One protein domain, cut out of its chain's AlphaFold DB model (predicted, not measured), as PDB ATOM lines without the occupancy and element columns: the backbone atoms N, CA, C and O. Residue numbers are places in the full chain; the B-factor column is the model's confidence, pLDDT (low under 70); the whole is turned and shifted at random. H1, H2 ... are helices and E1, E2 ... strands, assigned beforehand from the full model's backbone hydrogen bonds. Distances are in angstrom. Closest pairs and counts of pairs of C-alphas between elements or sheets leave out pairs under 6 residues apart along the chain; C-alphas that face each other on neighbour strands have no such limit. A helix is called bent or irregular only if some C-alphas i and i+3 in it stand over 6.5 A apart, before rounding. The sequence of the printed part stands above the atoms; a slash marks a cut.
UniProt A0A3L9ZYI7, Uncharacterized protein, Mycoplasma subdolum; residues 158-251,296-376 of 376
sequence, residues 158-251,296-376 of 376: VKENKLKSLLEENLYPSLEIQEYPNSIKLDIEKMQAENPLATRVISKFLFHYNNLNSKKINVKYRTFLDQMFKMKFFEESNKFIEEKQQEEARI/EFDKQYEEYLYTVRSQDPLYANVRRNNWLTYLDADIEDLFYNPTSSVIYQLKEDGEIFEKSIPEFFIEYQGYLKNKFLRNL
ATOM      1  N   VAL A 158     -61.478 -69.547 -36.489       65.19
ATOM      2  CA  VAL A 158     -60.133 -70.069 -36.664       65.19
ATOM      3  C   VAL A 158     -59.832 -70.946 -35.451       65.19
ATOM      4  O   VAL A 158     -59.845 -70.460 -34.322       65.19
ATOM      5  N   LYS A 159     -59.649 -72.253 -35.670       71.94
ATOM      6  CA  LYS A 159     -59.114 -73.138 -34.630       71.94
ATOM      7  C   LYS A 159     -57.632 -72.820 -34.473       71.94
ATOM      8  O   LYS A 159     -56.933 -72.757 -35.482       71.94
ATOM      9  N   GLU A 160     -57.188 -72.652 -33.237       71.50
ATOM     10  CA  GLU A 160     -55.819 -72.275 -32.862       71.50
ATOM     11  C   GLU A 160     -54.767 -73.148 -33.552       71.50
ATOM     12  O   GLU A 160     -53.999 -72.644 -34.364       71.50
ATOM     13  N   ASN A 161     -54.873 -74.473 -33.406       71.56
ATOM     14  CA  ASN A 161     -53.953 -75.434 -34.026       71.56
ATOM     15  C   ASN A 161     -53.881 -75.309 -35.555       71.56
ATOM     16  O   ASN A 161     -52.822 -75.484 -36.143       71.56
ATOM     17  N   LYS A 162     -55.002 -74.975 -36.211       77.56
ATOM     18  CA  LYS A 162     -55.037 -74.774 -37.666       77.56
ATOM     19  C   LYS A 162     -54.431 -73.429 -38.073       77.56
ATOM     20  O   LYS A 162     -53.870 -73.321 -39.156       77.56
ATOM     21  N   LEU A 163     -54.590 -72.391 -37.252       78.38
ATOM     22  CA  LEU A 163     -53.934 -71.107 -37.495       78.38
ATOM     23  C   LEU A 163     -52.426 -71.255 -37.349       78.38
ATOM     24  O   LEU A 163     -51.695 -70.807 -38.222       78.38
ATOM     25  N   LYS A 164     -52.006 -71.917 -36.270       74.44
ATOM     26  CA  LYS A 164     -50.613 -72.196 -35.956       74.44
ATOM     27  C   LYS A 164     -49.943 -72.975 -37.082       74.44
ATOM     28  O   LYS A 164     -48.984 -72.469 -37.645       74.44
ATOM     29  N   SER A 165     -50.533 -74.089 -37.521       74.25
ATOM     30  CA  SER A 165     -49.980 -74.889 -38.623       74.25
ATOM     31  C   SER A 165     -49.855 -74.099 -39.931       74.25
ATOM     32  O   SER A 165     -48.864 -74.218 -40.638       74.25
ATOM     33  N   LEU A 166     -50.852 -73.266 -40.262       78.94
ATOM     34  CA  LEU A 166     -50.812 -72.438 -41.469       78.94
ATOM     35  C   LEU A 166     -49.772 -71.317 -41.357       78.94
ATOM     36  O   LEU A 166     -49.136 -70.982 -42.350       78.94
ATOM     37  N   LEU A 167     -49.605 -70.709 -40.182       76.25
ATOM     38  CA  LEU A 167     -48.579 -69.690 -39.964       76.25
ATOM     39  C   LEU A 167     -47.184 -70.305 -39.987       76.25
ATOM     40  O   LEU A 167     -46.296 -69.719 -40.590       76.25
ATOM     41  N   GLU A 168     -47.007 -71.490 -39.409       73.56
ATOM     42  CA  GLU A 168     -45.768 -72.259 -39.498       73.56
ATOM     43  C   GLU A 168     -45.432 -72.553 -40.965       73.56
ATOM     44  O   GLU A 168     -44.424 -72.075 -41.471       73.56
ATOM     45  N   GLU A 169     -46.335 -73.175 -41.718       74.75
ATOM     46  CA  GLU A 169     -46.125 -73.485 -43.139       74.75
ATOM     47  C   GLU A 169     -45.798 -72.248 -44.005       74.75
ATOM     48  O   GLU A 169     -44.967 -72.324 -44.908       74.75
ATOM     49  N   ASN A 170     -46.435 -71.098 -43.743       71.56
ATOM     50  CA  ASN A 170     -46.313 -69.907 -44.597       71.56
ATOM     51  C   ASN A 170     -45.257 -68.889 -44.122       71.56
ATOM     52  O   ASN A 170     -44.919 -67.985 -44.887       71.56
ATOM     53  N   LEU A 171     -44.765 -68.982 -42.879       68.06
ATOM     54  CA  LEU A 171     -43.839 -67.999 -42.295       68.06
ATOM     55  C   LEU A 171     -42.538 -68.620 -41.759       68.06
ATOM     56  O   LEU A 171     -41.518 -67.926 -41.771       68.06
ATOM     57  N   TYR A 172     -42.528 -69.885 -41.311       59.78
ATOM     58  CA  TYR A 172     -41.333 -70.504 -40.708       59.78
ATOM     59  C   TYR A 172     -40.118 -70.698 -41.621       59.78
ATOM     60  O   TYR A 172     -39.019 -70.652 -41.074       59.78
ATOM     61  N   PRO A 173     -40.214 -70.809 -42.961       53.03
ATOM     62  CA  PRO A 173     -39.008 -70.878 -43.794       53.03
ATOM     63  C   PRO A 173     -38.106 -69.625 -43.725       53.03
ATOM     64  O   PRO A 173     -37.051 -69.609 -44.341       53.03
ATOM     65  N   SER A 174     -38.519 -68.565 -43.010       51.97
ATOM     66  CA  SER A 174     -37.874 -67.240 -42.968       51.97
ATOM     67  C   SER A 174     -37.682 -66.663 -41.552       51.97
ATOM     68  O   SER A 174     -37.516 -65.454 -41.387       51.97
ATOM     69  N   LEU A 175     -37.798 -67.484 -40.502       54.59
ATOM     70  CA  LEU A 175     -37.843 -67.017 -39.111       54.59
ATOM     71  C   LEU A 175     -36.533 -67.298 -38.362       54.59
ATOM     72  O   LEU A 175     -36.348 -68.382 -37.816       54.59
ATOM     73  N   GLU A 176     -35.680 -66.284 -38.231       57.66
ATOM     74  CA  GLU A 176     -34.803 -66.196 -37.062       57.66
ATOM     75  C   GLU A 176     -35.680 -65.866 -35.850       57.66
ATOM     76  O   GLU A 176     -36.241 -64.772 -35.735       57.66
ATOM     77  N   ILE A 177     -35.886 -66.846 -34.971       60.56
ATOM     78  CA  ILE A 177     -36.702 -66.664 -33.772       60.56
ATOM     79  C   ILE A 177     -35.879 -65.879 -32.746       60.56
ATOM     80  O   ILE A 177     -35.167 -66.462 -31.932       60.56
ATOM     81  N   GLN A 178     -36.015 -64.559 -32.760       69.75
ATOM     82  CA  GLN A 178     -35.358 -63.671 -31.800       69.75
ATOM     83  C   GLN A 178     -36.108 -63.631 -30.456       69.75
ATOM     84  O   GLN A 178     -37.296 -63.980 -30.361       69.75
ATOM     85  N   GLU A 179     -35.404 -63.234 -29.394       79.69
ATOM     86  CA  GLU A 179     -36.026 -62.923 -28.106       79.69
ATOM     87  C   GLU A 179     -36.988 -61.731 -28.236       79.69
ATOM     88  O   GLU A 179     -36.845 -60.879 -29.112       79.69
ATOM     89  N   TYR A 180     -38.015 -61.691 -27.382       88.00
ATOM     90  CA  TYR A 180     -38.954 -60.573 -27.320       88.00
ATOM     91  C   TYR A 180     -39.279 -60.217 -25.861       88.00
ATOM     92  O   TYR A 180     -39.335 -61.109 -25.010       88.00
ATOM     93  N   PRO A 181     -39.529 -58.932 -25.559       90.62
ATOM     94  CA  PRO A 181     -39.838 -58.472 -24.209       90.62
ATOM     95  C   PRO A 181     -41.268 -58.841 -23.777       90.62
ATOM     96  O   PRO A 181     -42.218 -58.826 -24.561       90.62
ATOM     97  N   ASN A 182     -41.480 -59.126 -22.491       88.00
ATOM     98  CA  ASN A 182     -42.834 -59.397 -21.980       88.00
ATOM     99  C   ASN A 182     -43.735 -58.156 -22.044       88.00
ATOM    100  O   ASN A 182     -44.928 -58.265 -22.348       88.00
ATOM    101  N   SER A 183     -43.156 -56.981 -21.815       90.56
ATOM    102  CA  SER A 183     -43.830 -55.690 -21.886       90.56
ATOM    103  C   SER A 183     -42.898 -54.621 -22.429       90.56
ATOM    104  O   SER A 183     -41.691 -54.705 -22.239       90.56
ATOM    105  N   ILE A 184     -43.476 -53.595 -23.042       92.69
ATOM    106  CA  ILE A 184     -42.767 -52.377 -23.432       92.69
ATOM    107  C   ILE A 184     -43.467 -51.211 -22.725       92.69
ATOM    108  O   ILE A 184     -44.704 -51.141 -22.739       92.69
ATOM    109  N   LYS A 185     -42.697 -50.334 -22.079       93.50
ATOM    110  CA  LYS A 185     -43.182 -49.120 -21.400       93.50
ATOM    111  C   LYS A 185     -42.666 -47.879 -22.128       93.50
ATOM    112  O   LYS A 185     -41.542 -47.906 -22.610       93.50
ATOM    113  N   LEU A 186     -43.476 -46.823 -22.212       92.25
ATOM    114  CA  LEU A 186     -43.069 -45.524 -22.771       92.25
ATOM    115  C   LEU A 186     -42.777 -44.535 -21.654       92.25
ATOM    116  O   LEU A 186     -43.485 -44.530 -20.644       92.25
ATOM    117  N   ASP A 187     -41.834 -43.636 -21.906       90.31
ATOM    118  CA  ASP A 187     -41.729 -42.374 -21.175       90.31
ATOM    119  C   ASP A 187     -42.757 -41.384 -21.757       90.31
ATOM    120  O   ASP A 187     -42.474 -40.599 -22.664       90.31
ATOM    121  N   ILE A 188     -44.007 -41.501 -21.295       87.50
ATOM    122  CA  ILE A 188     -45.148 -40.749 -21.844       87.50
ATOM    123  C   ILE A 188     -44.942 -39.242 -21.680       87.50
ATOM    124  O   ILE A 188     -45.305 -38.492 -22.580       87.50
ATOM    125  N   GLU A 189     -44.381 -38.797 -20.556       84.12
ATOM    126  CA  GLU A 189     -44.229 -37.371 -20.258       84.12
ATOM    127  C   GLU A 189     -43.279 -36.696 -21.246       84.12
ATOM    128  O   GLU A 189     -43.637 -35.675 -21.836       84.12
ATOM    129  N   LYS A 190     -42.109 -37.300 -21.496       84.81
ATOM    130  CA  LYS A 190     -41.153 -36.762 -22.471       84.81
ATOM    131  C   LYS A 190     -41.694 -36.816 -23.891       84.81
ATOM    132  O   LYS A 190     -41.654 -35.814 -24.599       84.81
ATOM    133  N   MET A 191     -42.271 -37.948 -24.292       81.25
ATOM    134  CA  MET A 191     -42.797 -38.083 -25.650       81.25
ATOM    135  C   MET A 191     -43.993 -37.155 -25.913       81.25
ATOM    136  O   MET A 191     -44.129 -36.631 -27.017       81.25
ATOM    137  N   GLN A 192     -44.858 -36.905 -24.920       76.44
ATOM    138  CA  GLN A 192     -45.979 -35.969 -25.073       76.44
ATOM    139  C   GLN A 192     -45.525 -34.522 -25.248       76.44
ATOM    140  O   GLN A 192     -46.227 -33.766 -25.919       76.44
ATOM    141  N   ALA A 193     -44.394 -34.141 -24.652       73.00
ATOM    142  CA  ALA A 193     -43.826 -32.809 -24.824       73.00
ATOM    143  C   ALA A 193     -43.311 -32.578 -26.255       73.00
ATOM    144  O   ALA A 193     -43.372 -31.454 -26.743       73.00
ATOM    145  N   GLU A 194     -42.839 -33.631 -26.928       70.62
ATOM    146  CA  GLU A 194     -42.294 -33.551 -28.290       70.62
ATOM    147  C   GLU A 194     -43.329 -33.827 -29.387       70.62
ATOM    148  O   GLU A 194     -43.303 -33.195 -30.443       70.62
ATOM    149  N   ASN A 195     -44.209 -34.810 -29.179       73.00
ATOM    150  CA  ASN A 195     -45.219 -35.217 -30.150       73.00
ATOM    151  C   ASN A 195     -46.415 -35.917 -29.463       73.00
ATOM    152  O   ASN A 195     -46.442 -37.152 -29.322       73.00
ATOM    153  N   PRO A 196     -47.456 -35.168 -29.057       72.56
ATOM    154  CA  PRO A 196     -48.606 -35.737 -28.353       72.56
ATOM    155  C   PRO A 196     -49.416 -36.717 -29.220       72.56
ATOM    156  O   PRO A 196     -49.961 -37.700 -28.703       72.56
ATOM    157  N   LEU A 197     -49.478 -36.495 -30.538       76.00
ATOM    158  CA  LEU A 197     -50.238 -37.329 -31.473       76.00
ATOM    159  C   LEU A 197     -49.568 -38.689 -31.690       76.00
ATOM    160  O   LEU A 197     -50.211 -39.726 -31.498       76.00
ATOM    161  N   ALA A 198     -48.266 -38.712 -31.986       77.94
ATOM    162  CA  ALA A 198     -47.533 -39.970 -32.099       77.94
ATOM    163  C   ALA A 198     -47.525 -40.727 -30.767       77.94
ATOM    164  O   ALA A 198     -47.754 -41.937 -30.755       77.94
ATOM    165  N   THR A 199     -47.382 -40.030 -29.634       80.94
ATOM    166  CA  THR A 199     -47.432 -40.665 -28.309       80.94
ATOM    167  C   THR A 199     -48.752 -41.391 -28.075       80.94
ATOM    168  O   THR A 199     -48.760 -42.543 -27.628       80.94
ATOM    169  N   ARG A 200     -49.882 -40.766 -28.430       84.38
ATOM    170  CA  ARG A 200     -51.215 -41.383 -28.360       84.38
ATOM    171  C   ARG A 200     -51.283 -42.662 -29.196       84.38
ATOM    172  O   ARG A 200     -51.818 -43.671 -28.730       84.38
ATOM    173  N   VAL A 201     -50.754 -42.634 -30.418       85.88
ATOM    174  CA  VAL A 201     -50.769 -43.786 -31.329       85.88
ATOM    175  C   VAL A 201     -49.868 -44.907 -30.816       85.88
ATOM    176  O   VAL A 201     -50.333 -46.038 -30.659       85.88
ATOM    177  N   ILE A 202     -48.611 -44.612 -30.491       91.88
ATOM    178  CA  ILE A 202     -47.626 -45.597 -30.020       91.88
ATOM    179  C   ILE A 202     -48.093 -46.232 -28.704       91.88
ATOM    180  O   ILE A 202     -48.021 -47.452 -28.543       91.88
ATOM    181  N   SER A 203     -48.705 -45.449 -27.811       90.38
ATOM    182  CA  SER A 203     -49.326 -45.968 -26.586       90.38
ATOM    183  C   SER A 203     -50.396 -47.025 -26.880       90.38
ATOM    184  O   SER A 203     -50.459 -48.050 -26.199       90.38
ATOM    185  N   LYS A 204     -51.221 -46.840 -27.924       90.94
ATOM    186  CA  LYS A 204     -52.191 -47.865 -28.352       90.94
ATOM    187  C   LYS A 204     -51.504 -49.115 -28.896       90.94
ATOM    188  O   LYS A 204     -51.966 -50.224 -28.608       90.94
ATOM    189  N   PHE A 205     -50.421 -48.957 -29.665       93.25
ATOM    190  CA  PHE A 205     -49.633 -50.092 -30.148       93.25
ATOM    191  C   PHE A 205     -49.117 -50.932 -28.979       93.25
ATOM    192  O   PHE A 205     -49.374 -52.139 -28.930       93.25
ATOM    193  N   LEU A 206     -48.503 -50.285 -27.989       94.19
ATOM    194  CA  LEU A 206     -47.973 -50.971 -26.818       94.19
ATOM    195  C   LEU A 206     -49.052 -51.546 -25.911       94.19
ATOM    196  O   LEU A 206     -48.904 -52.664 -25.422       94.19
ATOM    197  N   PHE A 207     -50.179 -50.857 -25.735       93.62
ATOM    198  CA  PHE A 207     -51.315 -51.414 -25.008       93.62
ATOM    199  C   PHE A 207     -51.770 -52.740 -25.632       93.62
ATOM    200  O   PHE A 207     -52.043 -53.716 -24.932       93.62
ATOM    201  N   HIS A 208     -51.835 -52.811 -26.961       92.38
ATOM    202  CA  HIS A 208     -52.171 -54.044 -27.665       92.38
ATOM    203  C   HIS A 208     -51.090 -55.119 -27.552       92.38
ATOM    204  O   HIS A 208     -51.456 -56.282 -27.372       92.38
ATOM    205  N   TYR A 209     -49.813 -54.748 -27.618       94.12
ATOM    206  CA  TYR A 209     -48.685 -55.658 -27.430       94.12
ATOM    207  C   TYR A 209     -48.663 -56.274 -26.027       94.12
ATOM    208  O   TYR A 209     -48.589 -57.495 -25.869       94.12
ATOM    209  N   ASN A 210     -48.772 -55.435 -24.998       93.94
ATOM    210  CA  ASN A 210     -48.726 -55.833 -23.591       93.94
ATOM    211  C   ASN A 210     -49.911 -56.745 -23.241       93.94
ATOM    212  O   ASN A 210     -49.740 -57.746 -22.553       93.94
ATOM    213  N   ASN A 211     -51.089 -56.483 -23.817       93.62
ATOM    214  CA  ASN A 211     -52.299 -57.271 -23.568       93.62
ATOM    215  C   ASN A 211     -52.554 -58.388 -24.594       93.62
ATOM    216  O   ASN A 211     -53.624 -59.003 -24.566       93.62
ATOM    217  N   LEU A 212     -51.625 -58.667 -25.516       90.69
ATOM    218  CA  LEU A 212     -51.862 -59.580 -26.640       90.69
ATOM    219  C   LEU A 212     -52.281 -60.986 -26.180       90.69
ATOM    220  O   LEU A 212     -53.224 -61.561 -26.726       90.69
ATOM    221  N   ASN A 213     -51.628 -61.509 -25.139       88.25
ATOM    222  CA  ASN A 213     -51.831 -62.874 -24.647       88.25
ATOM    223  C   ASN A 213     -53.170 -63.066 -23.921       88.25
ATOM    224  O   ASN A 213     -53.721 -64.160 -23.952       88.25
ATOM    225  N   SER A 214     -53.741 -61.995 -23.362       89.50
ATOM    226  CA  SER A 214     -55.058 -62.025 -22.703       89.50
ATOM    227  C   SER A 214     -56.234 -62.161 -23.685       89.50
ATOM    228  O   SER A 214     -57.364 -62.459 -23.294       89.50
ATOM    229  N   LYS A 215     -56.001 -61.929 -24.985       89.19
ATOM    230  CA  LYS A 215     -57.051 -61.906 -26.011       89.19
ATOM    231  C   LYS A 215     -57.333 -63.304 -26.563       89.19
ATOM    232  O   LYS A 215     -56.424 -64.056 -26.904       89.19
ATOM    233  N   LYS A 216     -58.618 -63.599 -26.809       88.38
ATOM    234  CA  LYS A 216     -59.059 -64.784 -27.576       88.38
ATOM    235  C   LYS A 216     -58.393 -64.821 -28.958       88.38
ATOM    236  O   LYS A 216     -58.307 -63.780 -29.610       88.38
ATOM    237  N   ILE A 217     -58.050 -66.011 -29.460       84.69
ATOM    238  CA  ILE A 217     -57.252 -66.202 -30.689       84.69
ATOM    239  C   ILE A 217     -57.733 -65.394 -31.909       84.69
ATOM    240  O   ILE A 217     -56.939 -64.737 -32.575       84.69
ATOM    241  N   ASN A 218     -59.044 -65.343 -32.171       83.50
ATOM    242  CA  ASN A 218     -59.592 -64.577 -33.301       83.50
ATOM    243  C   ASN A 218     -59.361 -63.061 -33.157       83.50
ATOM    244  O   ASN A 218     -59.127 -62.374 -34.150       83.50
ATOM    245  N   VAL A 219     -59.458 -62.536 -31.933       87.44
ATOM    246  CA  VAL A 219     -59.226 -61.117 -31.631       87.44
ATOM    247  C   VAL A 219     -57.728 -60.827 -31.630       87.44
ATOM    248  O   VAL A 219     -57.309 -59.815 -32.191       87.44
ATOM    249  N   LYS A 220     -56.929 -61.735 -31.058       89.38
ATOM    250  CA  LYS A 220     -55.463 -61.694 -31.058       89.38
ATOM    251  C   LYS A 220     -54.931 -61.586 -32.488       89.38
ATOM    252  O   LYS A 220     -54.246 -60.621 -32.808       89.38
ATOM    253  N   TYR A 221     -55.353 -62.486 -33.376       89.62
ATOM    254  CA  TYR A 221     -54.900 -62.502 -34.767       89.62
ATOM    255  C   TYR A 221     -55.374 -61.287 -35.572       89.62
ATOM    256  O   TYR A 221     -54.594 -60.705 -36.315       89.62
ATOM    257  N   ARG A 222     -56.622 -60.828 -35.397       89.19
ATOM    258  CA  ARG A 222     -57.083 -59.585 -36.045       89.19
ATOM    259  C   ARG A 222     -56.326 -58.352 -35.552       89.19
ATOM    260  O   ARG A 222     -56.031 -57.489 -36.363       89.19
ATOM    261  N   THR A 223     -55.999 -58.290 -34.257       90.50
ATOM    262  CA  THR A 223     -55.155 -57.217 -33.699       90.50
ATOM    263  C   THR A 223     -53.764 -57.265 -34.331       90.50
ATOM    264  O   THR A 223     -53.257 -56.235 -34.753       90.50
ATOM    265  N   PHE A 224     -53.175 -58.459 -34.438       91.62
ATOM    266  CA  PHE A 224     -51.884 -58.656 -35.092       91.62
ATOM    267  C   PHE A 224     -51.906 -58.162 -36.546       91.62
ATOM    268  O   PHE A 224     -51.053 -57.371 -36.928       91.62
ATOM    269  N   LEU A 225     -52.911 -58.550 -37.342       91.31
ATOM    270  CA  LEU A 225     -53.050 -58.078 -38.726       91.31
ATOM    271  C   LEU A 225     -53.245 -56.560 -38.823       91.31
ATOM    272  O   LEU A 225     -52.645 -55.945 -39.695       91.31
ATOM    273  N   ASP A 226     -54.052 -55.958 -37.944       90.25
ATOM    274  CA  ASP A 226     -54.257 -54.502 -37.909       90.25
ATOM    275  C   ASP A 226     -52.941 -53.757 -37.664       90.25
ATOM    276  O   ASP A 226     -52.587 -52.851 -38.414       90.25
ATOM    277  N   GLN A 227     -52.175 -54.182 -36.658       91.69
ATOM    278  CA  GLN A 227     -50.890 -53.561 -36.343       91.69
ATOM    279  C   GLN A 227     -49.860 -53.767 -37.451       91.69
ATOM    280  O   GLN A 227     -49.219 -52.806 -37.863       91.69
ATOM    281  N   MET A 228     -49.737 -54.993 -37.972       91.69
ATOM    282  CA  MET A 228     -48.839 -55.291 -39.092       91.69
ATOM    283  C   MET A 228     -49.182 -54.468 -40.333       91.69
ATOM    284  O   MET A 228     -48.275 -54.006 -41.018       91.69
ATOM    285  N   PHE A 229     -50.473 -54.270 -40.625       90.62
ATOM    286  CA  PHE A 229     -50.891 -53.412 -41.728       90.62
ATOM    287  C   PHE A 229     -50.433 -51.973 -41.495       90.62
ATOM    288  O   PHE A 229     -49.795 -51.397 -42.368       90.62
ATOM    289  N   LYS A 230     -50.747 -51.402 -40.325       88.88
ATOM    290  CA  LYS A 230     -50.458 -49.997 -40.010       88.88
ATOM    291  C   LYS A 230     -48.968 -49.676 -40.076       88.88
ATOM    292  O   LYS A 230     -48.609 -48.681 -40.691       88.88
ATOM    293  N   MET A 231     -48.120 -50.528 -39.499       90.62
ATOM    294  CA  MET A 231     -46.667 -50.316 -39.494       90.62
ATOM    295  C   MET A 231     -46.076 -50.369 -40.896       90.62
ATOM    296  O   MET A 231     -45.409 -49.432 -41.312       90.62
ATOM    297  N   LYS A 232     -46.381 -51.425 -41.656       88.81
ATOM    298  CA  LYS A 232     -45.877 -51.566 -43.026       88.81
ATOM    299  C   LYS A 232     -46.393 -50.471 -43.950       88.81
ATOM    300  O   LYS A 232     -45.679 -50.018 -44.834       88.81
ATOM    301  N   PHE A 233     -47.645 -50.062 -43.764       86.19
ATOM    302  CA  PHE A 233     -48.219 -48.977 -44.543       86.19
ATOM    303  C   PHE A 233     -47.571 -47.625 -44.202       86.19
ATOM    304  O   PHE A 233     -47.319 -46.829 -45.108       86.19
ATOM    305  N   PHE A 234     -47.273 -47.380 -42.921       85.94
ATOM    306  CA  PHE A 234     -46.491 -46.222 -42.493       85.94
ATOM    307  C   PHE A 234     -45.092 -46.244 -43.122       85.94
ATOM    308  O   PHE A 234     -44.710 -45.269 -43.755       85.94
ATOM    309  N   GLU A 235     -44.373 -47.365 -43.033       87.00
ATOM    310  CA  GLU A 235     -43.034 -47.538 -43.612       87.00
ATOM    311  C   GLU A 235     -43.018 -47.282 -45.128       87.00
ATOM    312  O   GLU A 235     -42.224 -46.480 -45.615       87.00
ATOM    313  N   GLU A 236     -43.936 -47.903 -45.874       84.38
ATOM    314  CA  GLU A 236     -44.054 -47.720 -47.324       84.38
ATOM    315  C   GLU A 236     -44.336 -46.258 -47.694       84.38
ATOM    316  O   GLU A 236     -43.732 -45.717 -48.621       84.38
ATOM    317  N   SER A 237     -45.243 -45.609 -46.961       82.00
ATOM    318  CA  SER A 237     -45.613 -44.217 -47.223       82.00
ATOM    319  C   SER A 237     -44.486 -43.255 -46.849       82.00
ATOM    320  O   SER A 237     -44.220 -42.321 -47.600       82.00
ATOM    321  N   ASN A 238     -43.793 -43.498 -45.733       82.44
ATOM    322  CA  ASN A 238     -42.654 -42.696 -45.299       82.44
ATOM    323  C   ASN A 238     -41.501 -42.790 -46.306       82.44
ATOM    324  O   ASN A 238     -40.972 -41.769 -46.729       82.44
ATOM    325  N   LYS A 239     -41.194 -44.000 -46.787       83.50
ATOM    326  CA  LYS A 239     -40.184 -44.205 -47.829       83.50
ATOM    327  C   LYS A 239     -40.529 -43.467 -49.124       83.50
ATOM    328  O   LYS A 239     -39.675 -42.802 -49.698       83.50
ATOM    329  N   PHE A 240     -41.783 -43.542 -49.572       79.12
ATOM    330  CA  PHE A 240     -42.232 -42.803 -50.755       79.12
ATOM    331  C   PHE A 240     -42.084 -41.280 -50.583       79.12
ATOM    332  O   PHE A 240     -41.668 -40.590 -51.512       79.12
ATOM    333  N   ILE A 241     -42.420 -40.758 -49.400       74.00
ATOM    334  CA  ILE A 241     -42.273 -39.341 -49.034       74.00
ATOM    335  C   ILE A 241     -40.802 -38.922 -49.081       74.00
ATOM    336  O   ILE A 241     -40.477 -37.927 -49.726       74.00
ATOM    337  N   GLU A 242     -39.914 -39.697 -48.461       80.50
ATOM    338  CA  GLU A 242     -38.473 -39.434 -48.446       80.50
ATOM    339  C   GLU A 242     -37.876 -39.465 -49.857       80.50
ATOM    340  O   GLU A 242     -37.132 -38.562 -50.231       80.50
ATOM    341  N   GLU A 243     -38.240 -40.453 -50.679       81.38
ATOM    342  CA  GLU A 243     -37.803 -40.540 -52.077       81.38
ATOM    343  C   GLU A 243     -38.268 -39.326 -52.893       81.38
ATOM    344  O   GLU A 243     -37.502 -38.782 -53.690       81.38
ATOM    345  N   LYS A 244     -39.506 -38.857 -52.679       74.88
ATOM    346  CA  LYS A 244     -40.028 -37.651 -53.337       74.88
ATOM    347  C   LYS A 244     -39.313 -36.385 -52.890       74.88
ATOM    348  O   LYS A 244     -38.947 -35.587 -53.745       74.88
ATOM    349  N   GLN A 245     -39.062 -36.233 -51.594       73.50
ATOM    350  CA  GLN A 245     -38.303 -35.102 -51.059       73.50
ATOM    351  C   GLN A 245     -36.862 -35.092 -51.579       73.50
ATOM    352  O   GLN A 245     -36.339 -34.040 -51.936       73.50
ATOM    353  N   GLN A 246     -36.221 -36.261 -51.672       78.56
ATOM    354  CA  GLN A 246     -34.885 -36.387 -52.255       78.56
ATOM    355  C   GLN A 246     -34.878 -36.034 -53.741       78.56
ATOM    356  O   GLN A 246     -33.947 -35.376 -54.199       78.56
ATOM    357  N   GLU A 247     -35.892 -36.450 -54.497       76.12
ATOM    358  CA  GLU A 247     -36.008 -36.115 -55.916       76.12
ATOM    359  C   GLU A 247     -36.268 -34.620 -56.130       76.12
ATOM    360  O   GLU A 247     -35.612 -34.001 -56.960       76.12
ATOM    361  N   GLU A 248     -37.147 -34.005 -55.338       68.25
ATOM    362  CA  GLU A 248     -37.360 -32.553 -55.354       68.25
ATOM    363  C   GLU A 248     -36.072 -31.800 -55.012       68.25
ATOM    364  O   GLU A 248     -35.675 -30.894 -55.744       68.25
ATOM    365  N   ALA A 249     -35.359 -32.223 -53.964       72.94
ATOM    366  CA  ALA A 249     -34.065 -31.654 -53.607       72.94
ATOM    367  C   ALA A 249     -33.034 -31.827 -54.732       72.94
ATOM    368  O   ALA A 249     -32.278 -30.906 -55.021       72.94
ATOM    369  N   ARG A 250     -33.007 -32.981 -55.411       72.06
ATOM    370  CA  ARG A 250     -32.131 -33.217 -56.568       72.06
ATOM    371  C   ARG A 250     -32.488 -32.327 -57.746       72.06
ATOM    372  O   ARG A 250     -31.573 -31.787 -58.349       72.06
ATOM    373  N   ILE A 251     -33.767 -32.147 -58.066       71.75
ATOM    374  CA  ILE A 251     -34.214 -31.277 -59.160       71.75
ATOM    375  C   ILE A 251     -33.850 -29.821 -58.860       71.75
ATOM    376  O   ILE A 251     -33.292 -29.154 -59.728       71.75
ATOM    377  N   GLU A 296     -49.731 -22.004 -25.129       50.22
ATOM    378  CA  GLU A 296     -50.776 -21.686 -26.112       50.22
ATOM    379  C   GLU A 296     -50.168 -21.297 -27.457       50.22
ATOM    380  O   GLU A 296     -50.710 -21.668 -28.497       50.22
ATOM    381  N   PHE A 297     -49.014 -20.627 -27.429       46.75
ATOM    382  CA  PHE A 297     -48.216 -20.345 -28.615       46.75
ATOM    383  C   PHE A 297     -47.755 -21.634 -29.305       46.75
ATOM    384  O   PHE A 297     -48.025 -21.821 -30.490       46.75
ATOM    385  N   ASP A 298     -47.145 -22.556 -28.553       51.16
ATOM    386  CA  ASP A 298     -46.685 -23.840 -29.093       51.16
ATOM    387  C   ASP A 298     -47.861 -24.631 -29.692       51.16
ATOM    388  O   ASP A 298     -47.766 -25.149 -30.802       51.16
ATOM    389  N   LYS A 299     -49.021 -24.631 -29.021       56.97
ATOM    390  CA  LYS A 299     -50.241 -25.285 -29.514       56.97
ATOM    391  C   LYS A 299     -50.759 -24.677 -30.823       56.97
ATOM    392  O   LYS A 299     -51.144 -25.416 -31.724       56.97
ATOM    393  N   GLN A 300     -50.794 -23.352 -30.943       50.69
ATOM    394  CA  GLN A 300     -51.246 -22.695 -32.174       50.69
ATOM    395  C   GLN A 300     -50.251 -22.877 -33.324       50.69
ATOM    396  O   GLN A 300     -50.659 -23.047 -34.470       50.69
ATOM    397  N   TYR A 301     -48.952 -22.896 -33.025       47.50
ATOM    398  CA  TYR A 301     -47.911 -23.199 -34.001       47.50
ATOM    399  C   TYR A 301     -47.995 -24.652 -34.499       47.50
ATOM    400  O   TYR A 301     -47.876 -24.898 -35.699       47.50
ATOM    401  N   GLU A 302     -48.293 -25.603 -33.608       50.91
ATOM    402  CA  GLU A 302     -48.600 -26.996 -33.955       50.91
ATOM    403  C   GLU A 302     -49.862 -27.108 -34.834       50.91
ATOM    404  O   GLU A 302     -49.850 -27.784 -35.864       50.91
ATOM    405  N   GLU A 303     -50.945 -26.400 -34.489       50.03
ATOM    406  CA  GLU A 303     -52.184 -26.338 -35.288       50.03
ATOM    407  C   GLU A 303     -51.963 -25.677 -36.667       50.03
ATOM    408  O   GLU A 303     -52.587 -26.047 -37.672       50.03
ATOM    409  N   TYR A 304     -51.031 -24.730 -36.757       49.22
ATOM    410  CA  TYR A 304     -50.620 -24.112 -38.013       49.22
ATOM    411  C   TYR A 304     -49.763 -25.057 -38.864       49.22
ATOM    412  O   TYR A 304     -50.071 -25.257 -40.040       49.22
ATOM    413  N   LEU A 305     -48.749 -25.711 -38.284       50.91
ATOM    414  CA  LEU A 305     -47.969 -26.759 -38.955       50.91
ATOM    415  C   LEU A 305     -48.872 -27.895 -39.442       50.91
ATOM    416  O   LEU A 305     -48.696 -28.379 -40.559       50.91
ATOM    417  N   TYR A 306     -49.880 -28.262 -38.647       51.84
ATOM    418  CA  TYR A 306     -50.948 -29.173 -39.041       51.84
ATOM    419  C   TYR A 306     -51.673 -28.665 -40.289       51.84
ATOM    420  O   TYR A 306     -51.809 -29.398 -41.265       51.84
ATOM    421  N   THR A 307     -52.088 -27.399 -40.311       49.91
ATOM    422  CA  THR A 307     -52.807 -26.817 -41.451       49.91
ATOM    423  C   THR A 307     -51.940 -26.782 -42.712       49.91
ATOM    424  O   THR A 307     -52.400 -27.227 -43.766       49.91
ATOM    425  N   VAL A 308     -50.679 -26.359 -42.601       45.50
ATOM    426  CA  VAL A 308     -49.720 -26.276 -43.715       45.50
ATOM    427  C   VAL A 308     -49.366 -27.665 -44.256       45.50
ATOM    428  O   VAL A 308     -49.525 -27.908 -45.452       45.50
ATOM    429  N   ARG A 309     -49.001 -28.628 -43.398       49.06
ATOM    430  CA  ARG A 309     -48.727 -30.021 -43.814       49.06
ATOM    431  C   ARG A 309     -49.966 -30.711 -44.382       49.06
ATOM    432  O   ARG A 309     -49.858 -31.559 -45.259       49.06
ATOM    433  N   SER A 310     -51.162 -30.323 -43.941       46.22
ATOM    434  CA  SER A 310     -52.415 -30.861 -44.481       46.22
ATOM    435  C   SER A 310     -52.767 -30.357 -45.888       46.22
ATOM    436  O   SER A 310     -53.655 -30.933 -46.533       46.22
ATOM    437  N   GLN A 311     -52.115 -29.277 -46.331       47.31
ATOM    438  CA  GLN A 311     -52.240 -28.679 -47.660       47.31
ATOM    439  C   GLN A 311     -51.055 -29.029 -48.575       47.31
ATOM    440  O   GLN A 311     -51.187 -28.903 -49.791       47.31
ATOM    441  N   ASP A 312     -49.948 -29.519 -48.011       52.75
ATOM    442  CA  ASP A 312     -48.786 -30.010 -48.747       52.75
ATOM    443  C   ASP A 312     -49.178 -31.205 -49.648       52.75
ATOM    444  O   ASP A 312     -49.640 -32.230 -49.135       52.75
ATOM    445  N   PRO A 313     -49.014 -31.117 -50.984       54.16
ATOM    446  CA  PRO A 313     -49.328 -32.196 -51.925       54.16
ATOM    447  C   PRO A 313     -48.653 -33.538 -51.604       54.16
ATOM    448  O   PRO A 313     -49.205 -34.594 -51.926       54.16
ATOM    449  N   LEU A 314     -47.483 -33.500 -50.965       54.81
ATOM    450  CA  LEU A 314     -46.659 -34.662 -50.653       54.81
ATOM    451  C   LEU A 314     -47.277 -35.484 -49.506       54.81
ATOM    452  O   LEU A 314     -47.418 -36.706 -49.613       54.81
ATOM    453  N   TYR A 315     -47.800 -34.803 -48.483       53.44
ATOM    454  CA  TYR A 315     -48.576 -35.398 -47.386       53.44
ATOM    455  C   TYR A 315     -50.078 -35.502 -47.700       53.44
ATOM    456  O   TYR A 315     -50.808 -36.286 -47.085       53.44
ATOM    457  N   ALA A 316     -50.565 -34.788 -48.720       52.88
ATOM    458  CA  ALA A 316     -51.949 -34.866 -49.167       52.88
ATOM    459  C   ALA A 316     -52.315 -36.267 -49.658       52.88
ATOM    460  O   ALA A 316     -53.481 -36.623 -49.564       52.88
ATOM    461  N   ASN A 317     -51.373 -37.086 -50.134       51.97
ATOM    462  CA  ASN A 317     -51.651 -38.486 -50.479       51.97
ATOM    463  C   ASN A 317     -51.908 -39.367 -49.245       51.97
ATOM    464  O   ASN A 317     -52.713 -40.293 -49.332       51.97
ATOM    465  N   VAL A 318     -51.301 -39.033 -48.100       51.97
ATOM    466  CA  VAL A 318     -51.545 -39.684 -46.802       51.97
ATOM    467  C   VAL A 318     -52.900 -39.260 -46.227       51.97
ATOM    468  O   VAL A 318     -53.619 -40.090 -45.685       51.97
ATOM    469  N   ARG A 319     -53.311 -37.996 -46.406       48.03
ATOM    470  CA  ARG A 319     -54.624 -37.491 -45.947       48.03
ATOM    471  C   ARG A 319     -55.774 -37.823 -46.909       48.03
ATOM    472  O   ARG A 319     -56.883 -38.163 -46.503       48.03
ATOM    473  N   ARG A 320     -55.535 -37.738 -48.221       48.47
ATOM    474  CA  ARG A 320     -56.478 -38.066 -49.307       48.47
ATOM    475  C   ARG A 320     -56.322 -39.519 -49.729       48.47
ATOM    476  O   ARG A 320     -56.301 -39.786 -50.930       48.47
ATOM    477  N   ASN A 321     -56.242 -40.444 -48.770       47.53
ATOM    478  CA  ASN A 321     -56.229 -41.898 -48.963       47.53
ATOM    479  C   ASN A 321     -57.478 -42.392 -49.731       47.53
ATOM    480  O   ASN A 321     -58.308 -43.142 -49.229       47.53
ATOM    481  N   ASN A 322     -57.603 -42.013 -51.006       42.03
ATOM    482  CA  ASN A 322     -58.709 -42.254 -51.937       42.03
ATOM    483  C   ASN A 322     -58.819 -43.738 -52.326       42.03
ATOM    484  O   ASN A 322     -59.507 -44.105 -53.279       42.03
ATOM    485  N   TRP A 323     -58.077 -44.598 -51.642       45.00
ATOM    486  CA  TRP A 323     -57.982 -46.028 -51.852       45.00
ATOM    487  C   TRP A 323     -58.316 -46.818 -50.582       45.00
ATOM    488  O   TRP A 323     -58.696 -47.980 -50.707       45.00
ATOM    489  N   LEU A 324     -58.274 -46.212 -49.391       45.97
ATOM    490  CA  LEU A 324     -58.913 -46.792 -48.218       45.97
ATOM    491  C   LEU A 324     -60.390 -46.408 -48.238       45.97
ATOM    492  O   LEU A 324     -60.783 -45.275 -48.502       45.97
ATOM    493  N   THR A 325     -61.238 -47.357 -47.876       44.56
ATOM    494  CA  THR A 325     -62.627 -47.054 -47.505       44.56
ATOM    495  C   THR A 325     -62.711 -46.173 -46.237       44.56
ATOM    496  O   THR A 325     -63.797 -45.694 -45.923       44.56
ATOM    497  N   TYR A 326     -61.568 -45.960 -45.559       46.53
ATOM    498  CA  TYR A 326     -61.336 -45.535 -44.175       46.53
ATOM    499  C   TYR A 326     -60.213 -44.478 -44.088       46.53
ATOM    500  O   TYR A 326     -59.156 -44.683 -44.672       46.53
ATOM    501  N   LEU A 327     -60.390 -43.401 -43.317       54.78
ATOM    502  CA  LEU A 327     -59.251 -42.626 -42.798       54.78
ATOM    503  C   LEU A 327     -58.773 -43.311 -41.518       54.78
ATOM    504  O   LEU A 327     -59.541 -43.386 -40.556       54.78
ATOM    505  N   ASP A 328     -57.537 -43.809 -41.496       66.00
ATOM    506  CA  ASP A 328     -56.933 -44.269 -40.248       66.00
ATOM    507  C   ASP A 328     -56.268 -43.090 -39.549       66.00
ATOM    508  O   ASP A 328     -55.099 -42.802 -39.788       66.00
ATOM    509  N   ALA A 329     -57.025 -42.413 -38.683       66.25
ATOM    510  CA  ALA A 329     -56.517 -41.281 -37.908       66.25
ATOM    511  C   ALA A 329     -55.261 -41.652 -37.101       66.25
ATOM    512  O   ALA A 329     -54.406 -40.811 -36.866       66.25
ATOM    513  N   ASP A 330     -55.111 -42.925 -36.708       71.19
ATOM    514  CA  ASP A 330     -53.902 -43.371 -36.016       71.19
ATOM    515  C   ASP A 330     -52.673 -43.402 -36.942       71.19
ATOM    516  O   ASP A 330     -51.563 -43.230 -36.462       71.19
ATOM    517  N   ILE A 331     -52.834 -43.605 -38.252       74.12
ATOM    518  CA  ILE A 331     -51.714 -43.531 -39.202       74.12
ATOM    519  C   ILE A 331     -51.402 -42.074 -39.546       74.12
ATOM    520  O   ILE A 331     -50.236 -41.701 -39.589       74.12
ATOM    521  N   GLU A 332     -52.425 -41.250 -39.772       70.31
ATOM    522  CA  GLU A 332     -52.250 -39.823 -40.083       70.31
ATOM    523  C   GLU A 332     -51.496 -39.086 -38.970       70.31
ATOM    524  O   GLU A 332     -50.562 -38.340 -39.253       70.31
ATOM    525  N   ASP A 333     -51.830 -39.378 -37.713       71.75
ATOM    526  CA  ASP A 333     -51.164 -38.810 -36.539       71.75
ATOM    527  C   ASP A 333     -49.662 -39.144 -36.469       71.75
ATOM    528  O   ASP A 333     -48.888 -38.359 -35.923       71.75
ATOM    529  N   LEU A 334     -49.217 -40.273 -37.036       73.75
ATOM    530  CA  LEU A 334     -47.790 -40.627 -37.088       73.75
ATOM    531  C   LEU A 334     -47.013 -39.762 -38.087       73.75
ATOM    532  O   LEU A 334     -45.830 -39.503 -37.882       73.75
ATOM    533  N   PHE A 335     -47.673 -39.287 -39.144       70.75
ATOM    534  CA  PHE A 335     -47.075 -38.381 -40.129       70.75
ATOM    535  C   PHE A 335     -47.072 -36.920 -39.672       70.75
ATOM    536  O   PHE A 335     -46.570 -36.063 -40.398       70.75
ATOM    537  N   TYR A 336     -47.585 -36.625 -38.470       66.56
ATOM    538  CA  TYR A 336     -47.487 -35.287 -37.902       66.56
ATOM    539  C   TYR A 336     -46.027 -34.878 -37.701       66.56
ATOM    540  O   TYR A 336     -45.652 -33.808 -38.154       66.56
ATOM    541  N   ASN A 337     -45.195 -35.729 -37.097       69.06
ATOM    542  CA  ASN A 337     -43.746 -35.540 -37.009       69.06
ATOM    543  C   ASN A 337     -43.056 -36.919 -37.025       69.06
ATOM    544  O   ASN A 337     -42.837 -37.496 -35.962       69.06
ATOM    545  N   PRO A 338     -42.752 -37.479 -38.212       69.06
ATOM    546  CA  PRO A 338     -42.247 -38.847 -38.334       69.06
ATOM    547  C   PRO A 338     -40.824 -39.018 -37.782       69.06
ATOM    548  O   PRO A 338     -40.415 -40.141 -37.507       69.06
ATOM    549  N   THR A 339     -40.079 -37.928 -37.579       73.50
ATOM    550  CA  THR A 339     -38.715 -37.963 -37.034       73.50
ATOM    551  C   THR A 339     -38.667 -37.816 -35.514       73.50
ATOM    552  O   THR A 339     -37.573 -37.805 -34.960       73.50
ATOM    553  N   SER A 340     -39.809 -37.678 -34.826       78.25
ATOM    554  CA  SER A 340     -39.817 -37.601 -33.359       78.25
ATOM    555  C   SER A 340     -39.301 -38.894 -32.730       78.25
ATOM    556  O   SER A 340     -39.541 -39.987 -33.256       78.25
ATOM    557  N   SER A 341     -38.647 -38.765 -31.580       85.50
ATOM    558  CA  SER A 341     -38.123 -39.894 -30.826       85.50
ATOM    559  C   SER A 341     -39.229 -40.669 -30.106       85.50
ATOM    560  O   SER A 341     -40.201 -40.125 -29.581       85.50
ATOM    561  N   VAL A 342     -39.064 -41.985 -30.059       90.06
ATOM    562  CA  VAL A 342     -39.815 -42.922 -29.231       90.06
ATOM    563  C   VAL A 342     -38.908 -43.338 -28.088       90.06
ATOM    564  O   VAL A 342     -37.905 -44.016 -28.308       90.06
ATOM    565  N   ILE A 343     -39.280 -42.937 -26.874       92.38
ATOM    566  CA  ILE A 343     -38.519 -43.210 -25.655       92.38
ATOM    567  C   ILE A 343     -39.204 -44.353 -24.910       92.38
ATOM    568  O   ILE A 343     -40.349 -44.220 -24.462       92.38
ATOM    569  N   TYR A 344     -38.529 -45.496 -24.801       92.88
ATOM    570  CA  TYR A 344     -39.138 -46.710 -24.267       92.88
ATOM    571  C   TYR A 344     -38.178 -47.572 -23.444       92.88
ATOM    572  O   TYR A 344     -36.960 -47.501 -23.562       92.88
ATOM    573  N   GLN A 345     -38.760 -48.426 -22.603       92.75
ATOM    574  CA  GLN A 345     -38.060 -49.386 -21.755       92.75
ATOM    575  C   GLN A 345     -38.627 -50.791 -21.957       92.75
ATOM    576  O   GLN A 345     -39.841 -50.987 -22.088       92.75
ATOM    577  N   LEU A 346     -37.738 -51.785 -21.937       89.56
ATOM    578  CA  LEU A 346     -38.086 -53.203 -22.094       89.56
ATOM    579  C   LEU A 346     -38.254 -53.944 -20.754       89.56
ATOM    580  O   LEU A 346     -38.853 -55.020 -20.710       89.56
ATOM    581  N   LYS A 347     -37.724 -53.384 -19.661       80.94
ATOM    582  CA  LYS A 347     -37.784 -53.909 -18.284       80.94
ATOM    583  C   LYS A 347     -38.026 -52.748 -17.315       80.94
ATOM    584  O   LYS A 347     -37.693 -51.620 -17.655       80.94
ATOM    585  N   GLU A 348     -38.609 -53.019 -16.144       68.38
ATOM    586  CA  GLU A 348     -38.968 -51.961 -15.176       68.38
ATOM    587  C   GLU A 348     -37.755 -51.173 -14.666       68.38
ATOM    588  O   GLU A 348     -37.856 -49.959 -14.548       68.38
ATOM    589  N   ASP A 349     -36.606 -51.836 -14.508       67.44
ATOM    590  CA  ASP A 349     -35.321 -51.221 -14.135       67.44
ATOM    591  C   ASP A 349     -34.301 -51.298 -15.290       67.44
ATOM    592  O   ASP A 349     -33.112 -51.556 -15.097       67.44
ATOM    593  N   GLY A 350     -34.794 -51.207 -16.527       72.88
ATOM    594  CA  GLY A 350     -34.002 -51.400 -17.739       72.88
ATOM    595  C   GLY A 350     -33.378 -50.124 -18.299       72.88
ATOM    596  O   GLY A 350     -33.756 -49.006 -17.952       72.88
ATOM    597  N   GLU A 351     -32.458 -50.322 -19.242       85.62
ATOM    598  CA  GLU A 351     -31.940 -49.267 -20.112       85.62
ATOM    599  C   GLU A 351     -33.086 -48.543 -20.841       85.62
ATOM    600  O   GLU A 351     -34.075 -49.163 -21.257       85.62
ATOM    601  N   ILE A 352     -32.959 -47.218 -20.955       88.88
ATOM    602  CA  ILE A 352     -33.878 -46.372 -21.717       88.88
ATOM    603  C   ILE A 352     -33.380 -46.335 -23.156       88.88
ATOM    604  O   ILE A 352     -32.261 -45.902 -23.416       88.88
ATOM    605  N   PHE A 353     -34.235 -46.757 -24.078       91.25
ATOM    606  CA  PHE A 353     -33.978 -46.690 -25.508       91.25
ATOM    607  C   PHE A 353     -34.652 -45.461 -26.100       91.25
ATOM    608  O   PHE A 353     -35.785 -45.133 -25.744       91.25
ATOM    609  N   GLU A 354     -33.972 -44.826 -27.047       92.56
ATOM    610  CA  GLU A 354     -34.488 -43.708 -27.823       92.56
ATOM    611  C   GLU A 354     -34.246 -43.989 -29.306       92.56
ATOM    612  O   GLU A 354     -33.112 -44.230 -29.721       92.56
ATOM    613  N   LYS A 355     -35.321 -44.032 -30.098       91.81
ATOM    614  CA  LYS A 355     -35.267 -44.313 -31.542       91.81
ATOM    615  C   LYS A 355     -36.265 -43.463 -32.299       91.81
ATOM    616  O   LYS A 355     -37.322 -43.154 -31.760       91.81
ATOM    617  N   SER A 356     -36.000 -43.160 -33.564       89.44
ATOM    618  CA  SER A 356     -37.012 -42.530 -34.420       89.44
ATOM    619  C   SER A 356     -38.240 -43.442 -34.599       89.44
ATOM    620  O   SER A 356     -38.144 -44.665 -34.451       89.44
ATOM    621  N   ILE A 357     -39.409 -42.881 -34.941       88.00
ATOM    622  CA  ILE A 357     -40.631 -43.676 -35.188       88.00
ATOM    623  C   ILE A 357     -40.397 -44.817 -36.205       88.00
ATOM    624  O   ILE A 357     -40.805 -45.947 -35.906       88.00
ATOM    625  N   PRO A 358     -39.755 -44.595 -37.375       88.50
ATOM    626  CA  PRO A 358     -39.492 -45.666 -38.336       88.50
ATOM    627  C   PRO A 358     -38.640 -46.799 -37.750       88.50
ATOM    628  O   PRO A 358     -39.008 -47.969 -37.861       88.50
ATOM    629  N   GLU A 359     -37.541 -46.466 -37.071       90.44
ATOM    630  CA  GLU A 359     -36.643 -47.455 -36.460       90.44
ATOM    631  C   GLU A 359     -37.331 -48.237 -35.341       90.44
ATOM    632  O   GLU A 359     -37.206 -49.462 -35.259       90.44
ATOM    633  N   PHE A 360     -38.107 -47.543 -34.506       93.25
ATOM    634  CA  PHE A 360     -38.913 -48.172 -33.471       93.25
ATOM    635  C   PHE A 360     -39.911 -49.168 -34.069       93.25
ATOM    636  O   PHE A 360     -40.054 -50.273 -33.546       93.25
ATOM    637  N   PHE A 361     -40.591 -48.831 -35.171       92.88
ATOM    638  CA  PHE A 361     -41.541 -49.755 -35.795       92.88
ATOM    639  C   PHE A 361     -40.885 -50.984 -36.420       92.88
ATOM    640  O   PHE A 361     -41.480 -52.060 -36.348       92.88
ATOM    641  N   ILE A 362     -39.672 -50.868 -36.968       89.88
ATOM    642  CA  ILE A 362     -38.908 -52.027 -37.460       89.88
ATOM    643  C   ILE A 362     -38.664 -53.017 -36.315       89.88
ATOM    644  O   ILE A 362     -38.942 -54.214 -36.434       89.88
ATOM    645  N   GLU A 363     -38.204 -52.513 -35.173       90.56
ATOM    646  CA  GLU A 363     -37.916 -53.329 -33.997       90.56
ATOM    647  C   GLU A 363     -39.191 -53.900 -33.358       90.56
ATOM    648  O   GLU A 363     -39.316 -55.110 -33.137       90.56
ATOM    649  N   TYR A 364     -40.191 -53.047 -33.135       93.06
ATOM    650  CA  TYR A 364     -41.484 -53.440 -32.593       93.06
ATOM    651  C   TYR A 364     -42.179 -54.482 -33.481       93.06
ATOM    652  O   TYR A 364     -42.815 -55.403 -32.962       93.06
ATOM    653  N   GLN A 365     -42.040 -54.402 -34.810       91.00
ATOM    654  CA  GLN A 365     -42.554 -55.422 -35.723       91.00
ATOM    655  C   GLN A 365     -41.942 -56.799 -35.429       91.00
ATOM    656  O   GLN A 365     -42.673 -57.796 -35.392       91.00
ATOM    657  N   GLY A 366     -40.630 -56.862 -35.180       88.62
ATOM    658  CA  GLY A 366     -39.940 -58.081 -34.755       88.62
ATOM    659  C   GLY A 366     -40.508 -58.626 -33.444       88.62
ATOM    660  O   GLY A 366     -40.926 -59.789 -33.372       88.62
ATOM    661  N   TYR A 367     -40.633 -57.766 -32.431       91.62
ATOM    662  CA  TYR A 367     -41.211 -58.131 -31.137       91.62
ATOM    663  C   TYR A 367     -42.644 -58.640 -31.247       91.62
ATOM    664  O   TYR A 367     -42.983 -59.667 -30.653       91.62
ATOM    665  N   LEU A 368     -43.498 -57.949 -32.001       91.69
ATOM    666  CA  LEU A 368     -44.896 -58.316 -32.196       91.69
ATOM    667  C   LEU A 368     -45.015 -59.671 -32.897       91.69
ATOM    668  O   LEU A 368     -45.797 -60.518 -32.457       91.69
ATOM    669  N   LYS A 369     -44.231 -59.889 -33.961       88.12
ATOM    670  CA  LYS A 369     -44.186 -61.154 -34.705       88.12
ATOM    671  C   LYS A 369     -43.804 -62.308 -33.781       88.12
ATOM    672  O   LYS A 369     -44.545 -63.289 -33.704       88.12
ATOM    673  N   ASN A 370     -42.706 -62.175 -33.041       86.75
ATOM    674  CA  ASN A 370     -42.218 -63.233 -32.155       86.75
ATOM    675  C   ASN A 370     -43.179 -63.500 -30.988       86.75
ATOM    676  O   ASN A 370     -43.509 -64.657 -30.715       86.75
ATOM    677  N   LYS A 371     -43.717 -62.450 -30.353       89.38
ATOM    678  CA  LYS A 371     -44.698 -62.593 -29.268       89.38
ATOM    679  C   LYS A 371     -45.984 -63.267 -29.735       89.38
ATOM    680  O   LYS A 371     -46.521 -64.107 -29.015       89.38
ATOM    681  N   PHE A 372     -46.473 -62.922 -30.926       88.19
ATOM    682  CA  PHE A 372     -47.666 -63.538 -31.498       88.19
ATOM    683  C   PHE A 372     -47.446 -65.020 -31.822       88.19
ATOM    684  O   PHE A 372     -48.287 -65.838 -31.463       88.19
ATOM    685  N   LEU A 373     -46.318 -65.371 -32.451       82.38
ATOM    686  CA  LEU A 373     -46.023 -66.746 -32.869       82.38
ATOM    687  C   LEU A 373     -45.713 -67.689 -31.699       82.38
ATOM    688  O   LEU A 373     -46.111 -68.850 -31.742       82.38
ATOM    689  N   ARG A 374     -45.032 -67.216 -30.644       80.81
ATOM    690  CA  ARG A 374     -44.711 -68.062 -29.478       80.81
ATOM    691  C   ARG A 374     -45.899 -68.290 -28.541       80.81
ATOM    692  O   ARG A 374     -45.937 -69.314 -27.869       80.81
ATOM    693  N   ASN A 375     -46.857 -67.365 -28.495       78.75
ATOM    694  CA  ASN A 375     -48.034 -67.436 -27.616       78.75
ATOM    695  C   ASN A 375     -49.318 -67.764 -28.389       78.75
ATOM    696  O   ASN A 375     -50.391 -67.224 -28.075       78.75
ATOM    697  N   LEU A 376     -49.180 -68.549 -29.456       72.81
ATOM    698  CA  LEU A 376     -50.224 -68.839 -30.428       72.81
ATOM    699  C   LEU A 376     -51.070 -70.030 -30.026       72.81
ATOM    700  O   LEU A 376     -50.469 -71.104 -29.776       72.81
TER     701      LEU A 376
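What this domain is: This is residues 158 to 251 and 296 to 376 of the 376 residues of an uncharacterized protein of Mycoplasma subdolum (UniProt A0A3L9ZYI7). Three helices, H3, H4 and H8, make a loose up-and-down bundle, each running against the one before; H4 is the longest and its residues 246 to 251 stick out. A hairpin of two antiparallel strands, E1 and E2, leads into H8, with H2 beside E1; H6 and H7 pack on H4, while H1 and H5 lie at opposite ends of the whole. The printed part has 175 residues, with eight named helices and two strands in the order H1 H2 H3 H4 H5 H6 H7 E1 E2 H8, and is mostly helix. It is compact, with a radius of gyration of the C-alphas of 17.9 A, and spans 52 by 40 by 30 A.

Where its parts are: Find C-alpha 160 at (-55.819, -72.275, -32.862); from there H1 runs to residue 174, 21.2 A, and is irregular, with C-alphas 170 and 173 7.4 A apart. Next come H2, residues 188 to 194, H3, residues 196 to 210, 20.7 A, and H4, residues 217 to 251, 50.6 A, ending at (-34.214, -31.277, -59.160). After the cut read H5, residues 296 to 309, 19.7 A; H6, residues 313 to 319; H7, residues 329 to 335; E1, residues 341 to 345; and E2, residues 352 to 356. H8, residues 357 to 374, 25.4 A, ends at (-44.711, -68.062, -29.478).

How they stand to each other: Begin at Met 231 and Phe 361, the closest C-alphas of H4 and H8, 6.3 A apart: these helices touch at a shallow tilt of 25 degrees, opposite ways. H3 is close to H4 but not clearly touching, 7.2 A between C-alphas 205 and 227. H7 touches H3, with C-alphas 198 and 334 5.0 A apart. H6 touches H4, with C-alphas 241 and 314 6.6 A apart. In the hairpin E1 and E2, look for N 342 and O 355, 2.7 A apart. The closest C-alphas of H2 and E1 are those of Met 191 and Ile 343, 6.7 A. H1 and H5 are apart. Every O i to N i+4 pair is within hydrogen-bond range in H2, H3, H4, H5 and H8; in H1 9 of 11 are, in H6 and H7 1 of 3 each, where 3 of 4 and 2 of 4 O i to N i+3 pairs are.

The domain as a whole: The two C-alphas farthest apart, Asn 161 and Phe 297, are 55.7 A from each other. Residues 252 to 295 are not printed, and C-alphas 251 and 296 are 38.2 A apart across the cut. The link from H1 to H2 is long. Mean pLDDT of the printed part is 75.9; look for values under 70 at residues 296 to 329 and 171 to 178, among others.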